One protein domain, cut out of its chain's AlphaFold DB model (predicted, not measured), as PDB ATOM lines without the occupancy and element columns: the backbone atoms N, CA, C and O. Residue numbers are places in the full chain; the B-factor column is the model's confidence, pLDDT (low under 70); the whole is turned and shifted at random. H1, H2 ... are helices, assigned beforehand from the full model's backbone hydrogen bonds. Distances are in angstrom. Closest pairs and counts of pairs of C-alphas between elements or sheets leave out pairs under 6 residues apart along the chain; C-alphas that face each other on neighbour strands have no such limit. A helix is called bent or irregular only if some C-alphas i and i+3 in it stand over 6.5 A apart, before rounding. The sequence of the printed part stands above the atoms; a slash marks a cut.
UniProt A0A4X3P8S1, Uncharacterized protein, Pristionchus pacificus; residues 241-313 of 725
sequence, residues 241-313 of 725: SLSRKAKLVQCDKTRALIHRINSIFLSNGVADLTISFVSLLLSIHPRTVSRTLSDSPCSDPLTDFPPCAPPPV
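AT A GLANCE: This is residues 241 to 313 of the 725 residues of an uncharacterized protein of Pristionchus pacificus (UniProt A0A4X3P8S1). A helical hairpin, H2 and H3, has H4 packed crosswise on both; H1 leads in at the start of H2, and an unnamed tail, residues 295 to 313, loops past H2 on the side away from H3. The 73 printed residues have four named helices, H1 to H4 in order, and no named strand: all helix, compact with a radius of gyration of the C-alphas of 12.4 A, spanning 40 by 26 by 18 A.

IN THESE COORDINATES: Find C-alpha 252 at (5.699, -34.638, 11.208); from there H2 runs 22.4 A to residue 267. H3 is residues 271 to 281, 15.1 A, only just irregular: C-alphas 272 and 275 are 6.9 A apart. H4, residues 286 to 294, ends at C-alpha 294 (-1.679, -38.083, 23.276). H1 is residues 242 to 249.

HOW THE PARTS SIT: H2, with residues 258 to 265 alone, touches H3, closest C-alphas Phe 265 and Ala 271, 4.7 A, at a steep tilt of 38 degrees, opposite ways. With residues 255 to 259 alone it touches H4, about perpendicular at 80 degrees, closest C-alphas Arg 255 and Thr 292, 6.4 A. H1 and H3 are apart. Every O i to N i+4 pair is within hydrogen-bond range in H1, H2 and H4; in H3, 5 of 7.

THE WHOLE: The printed part has no cut, and its links between helices are tight. Residues 241 to 251 and 296 to 313 are under pLDDT 70.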
ATOM      1  N   SER A 241      -5.274 -20.819   3.166       48.81
ATOM      2  CA  SER A 241      -6.153 -21.715   2.409       48.81
ATOM      3  C   SER A 241      -6.378 -23.043   3.138       48.81
ATOM      4  O   SER A 241      -5.479 -23.549   3.812       48.81
ATOM      5  N   LEU A 242      -7.553 -23.661   2.970       52.50
ATOM      6  CA  LEU A 242      -7.871 -24.954   3.604       52.50
ATOM      7  C   LEU A 242      -6.783 -26.018   3.343       52.50
ATOM      8  O   LEU A 242      -6.456 -26.802   4.231       52.50
ATOM      9  N   SER A 243      -6.137 -25.967   2.172       48.88
ATOM     10  CA  SER A 243      -4.958 -26.768   1.819       48.88
ATOM     11  C   SER A 243      -3.713 -26.500   2.684       48.88
ATOM     12  O   SER A 243      -3.000 -27.444   3.019       48.88
ATOM     13  N   ARG A 244      -3.442 -25.248   3.080       52.59
ATOM     14  CA  ARG A 244      -2.351 -24.887   4.004       52.59
ATOM     15  C   ARG A 244      -2.666 -25.302   5.443       52.59
ATOM     16  O   ARG A 244      -1.801 -25.895   6.083       52.59
ATOM     17  N   LYS A 245      -3.899 -25.083   5.923       52.41
ATOM     18  CA  LYS A 245      -4.326 -25.545   7.262       52.41
ATOM     19  C   LYS A 245      -4.231 -27.072   7.389       52.41
ATOM     20  O   LYS A 245      -3.698 -27.562   8.378       52.41
ATOM     21  N   ALA A 246      -4.651 -27.819   6.363       52.66
ATOM     22  CA  ALA A 246      -4.508 -29.276   6.329       52.66
ATOM     23  C   ALA A 246      -3.036 -29.736   6.342       52.66
ATOM     24  O   ALA A 246      -2.683 -30.606   7.136       52.66
ATOM     25  N   LYS A 247      -2.162 -29.118   5.527       54.75
ATOM     26  CA  LYS A 247      -0.724 -29.449   5.485       54.75
ATOM     27  C   LYS A 247      -0.014 -29.236   6.829       54.75
ATOM     28  O   LYS A 247       0.793 -30.074   7.208       54.75
ATOM     29  N   LEU A 248      -0.326 -28.160   7.557       56.56
ATOM     30  CA  LEU A 248       0.232 -27.907   8.897       56.56
ATOM     31  C   LEU A 248      -0.204 -28.963   9.924       56.56
ATOM     32  O   LEU A 248       0.608 -29.420  10.720       56.56
ATOM     33  N   VAL A 249      -1.468 -29.389   9.884       57.22
ATOM     34  CA  VAL A 249      -2.032 -30.370  10.829       57.22
ATOM     35  C   VAL A 249      -1.474 -31.791  10.640       57.22
ATOM     36  O   VAL A 249      -1.502 -32.575  11.584       57.22
ATOM     37  N   GLN A 250      -0.963 -32.130   9.453       59.44
ATOM     38  CA  GLN A 250      -0.504 -33.485   9.102       59.44
ATOM     39  C   GLN A 250       1.020 -33.612   8.912       59.44
ATOM     40  O   GLN A 250       1.487 -34.642   8.443       59.44
ATOM     41  N   CYS A 251       1.804 -32.584   9.245       69.00
ATOM     42  CA  CYS A 251       3.253 -32.590   9.043       69.00
ATOM     43  C   CYS A 251       4.009 -33.123  10.271       69.00
ATOM     44  O   CYS A 251       3.864 -32.579  11.369       69.00
ATOM     45  N   ASP A 252       4.895 -34.107  10.097       70.44
ATOM     46  CA  ASP A 252       5.699 -34.638  11.208       70.44
ATOM     47  C   ASP A 252       6.696 -33.622  11.784       70.44
ATOM     48  O   ASP A 252       6.955 -33.654  12.984       70.44
ATOM     49  N   LYS A 253       7.154 -32.623  11.007       72.62
ATOM     50  CA  LYS A 253       7.885 -31.464  11.568       72.62
ATOM     51  C   LYS A 253       7.036 -30.694  12.580       72.62
ATOM     52  O   LYS A 253       7.547 -30.248  13.604       72.62
ATOM     53  N   THR A 254       5.740 -30.549  12.306       76.69
ATOM     54  CA  THR A 254       4.794 -29.887  13.210       76.69
ATOM     55  C   THR A 254       4.506 -30.761  14.428       76.69
ATOM     56  O   THR A 254       4.525 -30.241  15.539       76.69
ATOM     57  N   ARG A 255       4.340 -32.082  14.267       79.00
ATOM     58  CA  ARG A 255       4.192 -33.015  15.402       79.00
ATOM     59  C   ARG A 255       5.431 -32.994  16.309       79.00
ATOM     60  O   ARG A 255       5.300 -32.770  17.509       79.00
ATOM     61  N   ALA A 256       6.630 -33.092  15.737       76.50
ATOM     62  CA  ALA A 256       7.899 -32.974  16.457       76.50
ATOM     63  C   ALA A 256       8.035 -31.640  17.213       76.50
ATOM     64  O   ALA A 256       8.409 -31.630  18.385       76.50
ATOM     65  N   LEU A 257       7.678 -30.515  16.580       81.44
ATOM     66  CA  LEU A 257       7.688 -29.196  17.221       81.44
ATOM     67  C   LEU A 257       6.720 -29.127  18.415       81.44
ATOM     68  O   LEU A 257       7.084 -28.587  19.458       81.44
ATOM     69  N   ILE A 258       5.524 -29.713  18.293       86.38
ATOM     70  CA  ILE A 258       4.531 -29.797  19.375       86.38
ATOM     71  C   ILE A 258       5.105 -30.563  20.579       86.38
ATOM     72  O   ILE A 258       5.089 -30.035  21.694       86.38
ATOM     73  N   HIS A 259       5.675 -31.757  20.372       84.69
ATOM     74  CA  HIS A 259       6.290 -32.529  21.461       84.69
ATOM     75  C   HIS A 259       7.527 -31.831  22.055       84.69
ATOM     76  O   HIS A 259       7.700 -31.844  23.274       84.69
ATOM     77  N   ARG A 260       8.363 -31.169  21.240       82.88
ATOM     78  CA  ARG A 260       9.562 -30.452  21.715       82.88
ATOM     79  C   ARG A 260       9.205 -29.234  22.571       82.88
ATOM     80  O   ARG A 260       9.795 -29.060  23.633       82.88
ATOM     81  N   ILE A 261       8.206 -28.441  22.168       85.62
ATOM     82  CA  ILE A 261       7.677 -27.340  22.995       85.62
ATOM     83  C   ILE A 261       7.084 -27.897  24.295       85.62
ATOM     84  O   ILE A 261       7.385 -27.371  25.364       85.62
ATOM     85  N   ASN A 262       6.312 -28.988  24.233       88.25
ATOM     86  CA  ASN A 262       5.758 -29.631  25.428       88.25
ATOM     87  C   ASN A 262       6.847 -30.118  26.392       88.25
ATOM     88  O   ASN A 262       6.736 -29.894  27.590       88.25
ATOM     89  N   SER A 263       7.919 -30.731  25.885       85.31
ATOM     90  CA  SER A 263       9.044 -31.196  26.706       85.31
ATOM     91  C   SER A 263       9.769 -30.042  27.406       85.31
ATOM     92  O   SER A 263      10.113 -30.170  28.578       85.31
ATOM     93  N   ILE A 264       9.973 -28.915  26.715       83.31
ATOM     94  CA  ILE A 264      10.578 -27.702  27.292       83.31
ATOM     95  C   ILE A 264       9.642 -27.075  28.336       83.31
ATOM     96  O   ILE A 264      10.085 -26.654  29.400       83.31
ATOM     97  N   PHE A 265       8.338 -27.026  28.065       89.06
ATOM     98  CA  PHE A 265       7.363 -26.470  29.004       89.06
ATOM     99  C   PHE A 265       7.186 -27.380  30.233       89.06
ATOM    100  O   PHE A 265       7.008 -26.879  31.339       89.06
ATOM    101  N   LEU A 266       7.302 -28.700  30.071       85.69
ATOM    102  CA  LEU A 266       7.265 -29.676  31.161       85.69
ATOM    103  C   LEU A 266       8.487 -29.551  32.082       85.69
ATOM    104  O   LEU A 266       8.312 -29.493  33.297       85.69
ATOM    105  N   SER A 267       9.700 -29.420  31.531       82.25
ATOM    106  CA  SER A 267      10.916 -29.223  32.337       82.25
ATOM    107  C   SER A 267      10.984 -27.866  33.055       82.25
ATOM    108  O   SER A 267      11.772 -27.716  33.982       82.25
ATOM    109  N   ASN A 268      10.135 -26.905  32.671       82.75
ATOM    110  CA  ASN A 268      10.002 -25.584  33.297       82.75
ATOM    111  C   ASN A 268       8.659 -25.399  34.049       82.75
ATOM    112  O   ASN A 268       8.268 -24.276  34.357       82.75
ATOM    113  N   GLY A 269       7.918 -26.482  34.330       82.50
ATOM    114  CA  GLY A 269       6.711 -26.442  35.174       82.50
ATOM    115  C   GLY A 269       5.495 -25.698  34.589       82.50
ATOM    116  O   GLY A 269       4.642 -25.236  35.343       82.50
ATOM    117  N   VAL A 270       5.407 -25.561  33.261       87.44
ATOM    118  CA  VAL A 270       4.395 -24.753  32.539       87.44
ATOM    119  C   VAL A 270       3.695 -25.510  31.395       87.44
ATOM    120  O   VAL A 270       3.149 -24.898  30.475       87.44
ATOM    121  N   ALA A 271       3.694 -26.848  31.433       84.50
ATOM    122  CA  ALA A 271       3.096 -27.714  30.402       84.50
ATOM    123  C   ALA A 271       1.587 -27.487  30.165       84.50
ATOM    124  O   ALA A 271       1.087 -27.722  29.067       84.50
ATOM    125  N   ASP A 272       0.853 -26.973  31.153       85.56
ATOM    126  CA  ASP A 272      -0.560 -26.603  31.005       85.56
ATOM    127  C   ASP A 272      -0.774 -25.474  29.978       85.56
ATOM    128  O   ASP A 272      -1.810 -25.419  29.312       85.56
ATOM    129  N   LEU A 273       0.226 -24.608  29.785       87.88
ATOM    130  CA  LEU A 273       0.183 -23.531  28.797       87.88
ATOM    131  C   LEU A 273       0.479 -24.010  27.368       87.88
ATOM    132  O   LEU A 273       0.187 -23.275  26.422       87.88
ATOM    133  N   THR A 274       1.029 -25.218  27.180       88.81
ATOM    134  CA  THR A 274       1.479 -25.709  25.868       88.81
ATOM    135  C   THR A 274       0.358 -25.708  24.834       88.81
ATOM    136  O   THR A 274       0.565 -25.213  23.729       88.81
ATOM    137  N   ILE A 275      -0.838 -26.203  25.173       87.94
ATOM    138  CA  ILE A 275      -1.957 -26.294  24.218       87.94
ATOM    139  C   ILE A 275      -2.354 -24.903  23.704       87.94
ATOM    140  O   ILE A 275      -2.481 -24.713  22.494       87.94
ATOM    141  N   SER A 276      -2.499 -23.928  24.603       85.94
ATOM    142  CA  SER A 276      -2.868 -22.546  24.264       85.94
ATOM    143  C   SER A 276      -1.768 -21.835  23.473       85.94
ATOM    144  O   SER A 276      -2.043 -21.230  22.437       85.94
ATOM    145  N   PHE A 277      -0.516 -21.955  23.923       87.00
ATOM    146  CA  PHE A 277       0.652 -21.354  23.280       87.00
ATOM    147  C   PHE A 277       0.843 -21.860  21.845       87.00
ATOM    148  O   PHE A 277       0.911 -21.072  20.906       87.00
ATOM    149  N   VAL A 278       0.868 -23.182  21.668       86.38
ATOM    150  CA  VAL A 278       1.061 -23.842  20.370       86.38
ATOM    151  C   VAL A 278      -0.118 -23.590  19.427       86.38
ATOM    152  O   VAL A 278       0.090 -23.401  18.227       86.38
ATOM    153  N   SER A 279      -1.350 -23.564  19.950       86.00
ATOM    154  CA  SER A 279      -2.549 -23.295  19.149       86.00
ATOM    155  C   SER A 279      -2.510 -21.904  18.511       86.00
ATOM    156  O   SER A 279      -2.788 -21.787  17.316       86.00
ATOM    157  N   LEU A 280      -2.094 -20.882  19.268       83.06
ATOM    158  CA  LEU A 280      -1.895 -19.522  18.760       83.06
ATOM    159  C   LEU A 280      -0.685 -19.449  17.817       83.06
ATOM    160  O   LEU A 280      -0.839 -19.068  16.657       83.06
ATOM    161  N   LEU A 281       0.492 -19.893  18.279       83.38
ATOM    162  CA  LEU A 281       1.766 -19.804  17.552       83.38
ATOM    163  C   LEU A 281       1.715 -20.438  16.151       83.38
ATOM    164  O   LEU A 281       2.320 -19.917  15.219       83.38
ATOM    165  N   LEU A 282       1.005 -21.560  16.002       79.81
ATOM    166  CA  LEU A 282       0.912 -22.303  14.739       79.81
ATOM    167  C   LEU A 282      -0.457 -22.163  14.048       79.81
ATOM    168  O   LEU A 282      -0.672 -22.767  12.997       79.81
ATOM    169  N   SER A 283      -1.390 -21.389  14.620       79.00
ATOM    170  CA  SER A 283      -2.776 -21.240  14.134       79.00
ATOM    171  C   SER A 283      -3.517 -22.575  13.918       79.00
ATOM    172  O   SER A 283      -4.345 -22.713  13.009       79.00
ATOM    173  N   ILE A 284      -3.229 -23.576  14.759       80.00
ATOM    174  CA  ILE A 284      -3.858 -24.907  14.739       80.00
ATOM    175  C   ILE A 284      -4.854 -25.060  15.889       80.00
ATOM    176  O   ILE A 284      -4.663 -24.532  16.979       80.00
ATOM    177  N   HIS A 285      -5.937 -25.801  15.662       81.94
ATOM    178  CA  HIS A 285      -7.026 -25.931  16.633       81.94
ATOM    179  C   HIS A 285      -6.571 -26.649  17.930       81.94
ATOM    180  O   HIS A 285      -5.900 -27.678  17.824       81.94
ATOM    181  N   PRO A 286      -6.981 -26.218  19.146       83.69
ATOM    182  CA  PRO A 286      -6.503 -26.798  20.413       83.69
ATOM    183  C   PRO A 286      -6.673 -28.321  20.531       83.69
ATOM    184  O   PRO A 286      -5.763 -29.019  20.976       83.69
ATOM    185  N   ARG A 287      -7.804 -28.870  20.052       80.69
ATOM    186  CA  ARG A 287      -8.035 -30.333  20.001       80.69
ATOM    187  C   ARG A 287      -7.000 -31.084  19.154       80.69
ATOM    188  O   ARG A 287      -6.751 -32.251  19.424       80.69
ATOM    189  N   THR A 288      -6.410 -30.449  18.140       81.12
ATOM    190  CA  THR A 288      -5.334 -31.052  17.342       81.12
ATOM    191  C   THR A 288      -4.062 -31.158  18.170       81.12
ATOM    192  O   THR A 288      -3.484 -32.233  18.227       81.12
ATOM    193  N   VAL A 289      -3.674 -30.084  18.872       83.75
ATOM    194  CA  VAL A 289      -2.503 -30.092  19.767       83.75
ATOM    195  C   VAL A 289      -2.664 -31.158  20.850       83.75
ATOM    196  O   VAL A 289      -1.781 -31.987  21.030       83.75
ATOM    197  N   SER A 290      -3.827 -31.190  21.508       85.69
ATOM    198  CA  SER A 290      -4.162 -32.196  22.522       85.69
ATOM    199  C   SER A 290      -4.082 -33.630  21.983       85.69
ATOM    200  O   SER A 290      -3.538 -34.486  22.672       85.69
ATOM    201  N   ARG A 291      -4.557 -33.890  20.755       83.38
ATOM    202  CA  ARG A 291      -4.427 -35.208  20.115       83.38
ATOM    203  C   ARG A 291      -2.975 -35.575  19.817       83.38
ATOM    204  O   ARG A 291      -2.571 -36.677  20.163       83.38
ATOM    205  N   THR A 292      -2.190 -34.665  19.243       82.62
ATOM    206  CA  THR A 292      -0.762 -34.912  18.996       82.62
ATOM    207  C   THR A 292      -0.023 -35.221  20.298       82.62
ATOM    208  O   THR A 292       0.778 -36.139  20.330       82.62
ATOM    209  N   LEU A 293      -0.331 -34.522  21.395       83.50
ATOM    210  CA  LEU A 293       0.276 -34.790  22.706       83.50
ATOM    211  C   LEU A 293      -0.175 -36.112  23.356       83.50
ATOM    212  O   LEU A 293       0.490 -36.566  24.283       83.50
ATOM    213  N   SER A 294      -1.267 -36.726  22.885       83.12
ATOM    214  CA  SER A 294      -1.679 -38.083  23.276       83.12
ATOM    215  C   SER A 294      -1.132 -39.192  22.364       83.12
ATOM    216  O   SER A 294      -1.212 -40.361  22.736       83.12
ATOM    217  N   ASP A 295      -0.569 -38.851  21.200       78.44
ATOM    218  CA  ASP A 295       0.216 -39.800  20.408       78.44
ATOM    219  C   ASP A 295       1.547 -40.078  21.137       78.44
ATOM    220  O   ASP A 295       2.138 -39.182  21.747       78.44
ATOM    221  N   SER A 296       2.068 -41.305  21.044       67.75
ATOM    222  CA  SER A 296       3.423 -41.596  21.534       67.75
ATOM    223  C   SER A 296       4.458 -40.767  20.756       67.75
ATOM    224  O   SER A 296       4.390 -40.738  19.523       67.75
ATOM    225  N   PRO A 297       5.421 -40.103  21.427       63.03
ATOM    226  CA  PRO A 297       6.467 -39.362  20.733       63.03
ATOM    227  C   PRO A 297       7.322 -40.316  19.890       63.03
ATOM    228  O   PRO A 297       7.605 -41.441  20.305       63.03
ATOM    229  N   CYS A 298       7.748 -39.860  18.709       56.19
ATOM    230  CA  CYS A 298       8.721 -40.598  17.903       56.19
ATOM    231  C   CYS A 298      10.035 -40.748  18.691       56.19
ATOM    232  O   CYS A 298      10.416 -39.834  19.421       56.19
ATOM    233  N   SER A 299      10.698 -41.898  18.566       51.91
ATOM    234  CA  SER A 299      11.691 -42.395  19.531       51.91
ATOM    235  C   SER A 299      13.017 -41.633  19.600       51.91
ATOM    236  O   SER A 299      13.780 -41.855  20.538       51.91
ATOM    237  N   ASP A 300      13.299 -40.746  18.645       52.84
ATOM    238  CA  ASP A 300      14.616 -40.129  18.485       52.84
ATOM    239  C   ASP A 300      14.665 -38.661  18.950       52.84
ATOM    240  O   ASP A 300      13.751 -37.877  18.662       52.84
ATOM    241  N   PRO A 301      15.757 -38.226  19.613       50.34
ATOM    242  CA  PRO A 301      15.993 -36.822  19.924       50.34
ATOM    243  C   PRO A 301      16.345 -36.057  18.640       50.34
ATOM    244  O   PRO A 301      17.511 -35.904  18.286       50.34
ATOM    245  N   LEU A 302      15.317 -35.573  17.941       53.12
ATOM    246  CA  LEU A 302      15.418 -34.862  16.663       53.12
ATOM    247  C   LEU A 302      16.297 -33.597  16.755       53.12
ATOM    248  O   LEU A 302      15.817 -32.495  17.055       53.12
ATOM    249  N   THR A 303      17.589 -33.762  16.457       55.31
ATOM    250  CA  THR A 303      18.537 -32.675  16.167       55.31
ATOM    251  C   THR A 303      18.106 -31.912  14.919       55.31
ATOM    252  O   THR A 303      18.116 -30.683  14.926       55.31
ATOM    253  N   ASP A 304      17.614 -32.642  13.915       55.38
ATOM    254  CA  ASP A 304      17.089 -32.129  12.654       55.38
ATOM    255  C   ASP A 304      15.584 -32.373  12.503       55.38
ATOM    256  O   ASP A 304      15.024 -33.357  12.985       55.38
ATOM    257  N   PHE A 305      14.907 -31.473  11.788       55.03
ATOM    258  CA  PHE A 305      13.485 -31.624  11.484       55.03
ATOM    259  C   PHE A 305      13.269 -32.662  10.363       55.03
ATOM    260  O   PHE A 305      13.711 -32.403   9.236       55.03
ATOM    261  N   PRO A 306      12.515 -33.756  10.595       56.53
ATOM    262  CA  PRO A 306      12.383 -34.860   9.640       56.53
ATOM    263  C   PRO A 306      11.765 -34.390   8.314       56.53
ATOM    264  O   PRO A 306      10.895 -33.514   8.333       56.53
ATOM    265  N   PRO A 307      12.186 -34.923   7.152       56.06
ATOM    266  CA  PRO A 307      11.649 -34.505   5.858       56.06
ATOM    267  C   PRO A 307      10.126 -34.675   5.825       56.06
ATOM    268  O   PRO A 307       9.587 -35.676   6.291       56.06
ATOM    269  N   CYS A 308       9.419 -33.677   5.292       58.19
ATOM    270  CA  CYS A 308       7.961 -33.711   5.246       58.19
ATOM    271  C   CYS A 308       7.507 -34.847   4.322       58.19
ATOM    272  O   CYS A 308       7.796 -34.798   3.124       58.19
ATOM    273  N   ALA A 309       6.765 -35.823   4.851       55.97
ATOM    274  CA  ALA A 309       6.124 -36.835   4.021       55.97
ATOM    275  C   ALA A 309       5.251 -36.165   2.934       55.97
ATOM    276  O   ALA A 309       4.597 -35.148   3.211       55.97
ATOM    277  N   PRO A 310       5.226 -36.693   1.694       57.09
ATOM    278  CA  PRO A 310       4.334 -36.176   0.666       57.09
ATOM    279  C   PRO A 310       2.875 -36.316   1.134       57.09
ATOM    280  O   PRO A 310       2.533 -37.308   1.785       57.09
ATOM    281  N   PRO A 311       1.992 -35.348   0.825       58.12
ATOM    282  CA  PRO A 311       0.591 -35.446   1.212       58.12
ATOM    283  C   PRO A 311      -0.029 -36.708   0.592       58.12
ATOM    284  O   PRO A 311       0.276 -37.010  -0.566       58.12
ATOM    285  N   PRO A 312      -0.910 -37.430   1.311       58.94
ATOM    286  CA  PRO A 312      -1.521 -38.647   0.792       58.94
ATOM    287  C   PRO A 312      -2.229 -38.344  -0.530       58.94
ATOM    288  O   PRO A 312      -3.070 -37.441  -0.602       58.94
ATOM    289  N   VAL A 313      -1.854 -39.079  -1.580       64.69
ATOM    290  CA  VAL A 313      -2.358 -38.856  -2.938       64.69
ATOM    291  C   VAL A 313      -3.877 -38.982  -2.919       64.69
ATOM    292  O   VAL A 313      -4.424 -40.032  -2.574       64.69
TER     293      VAL A 313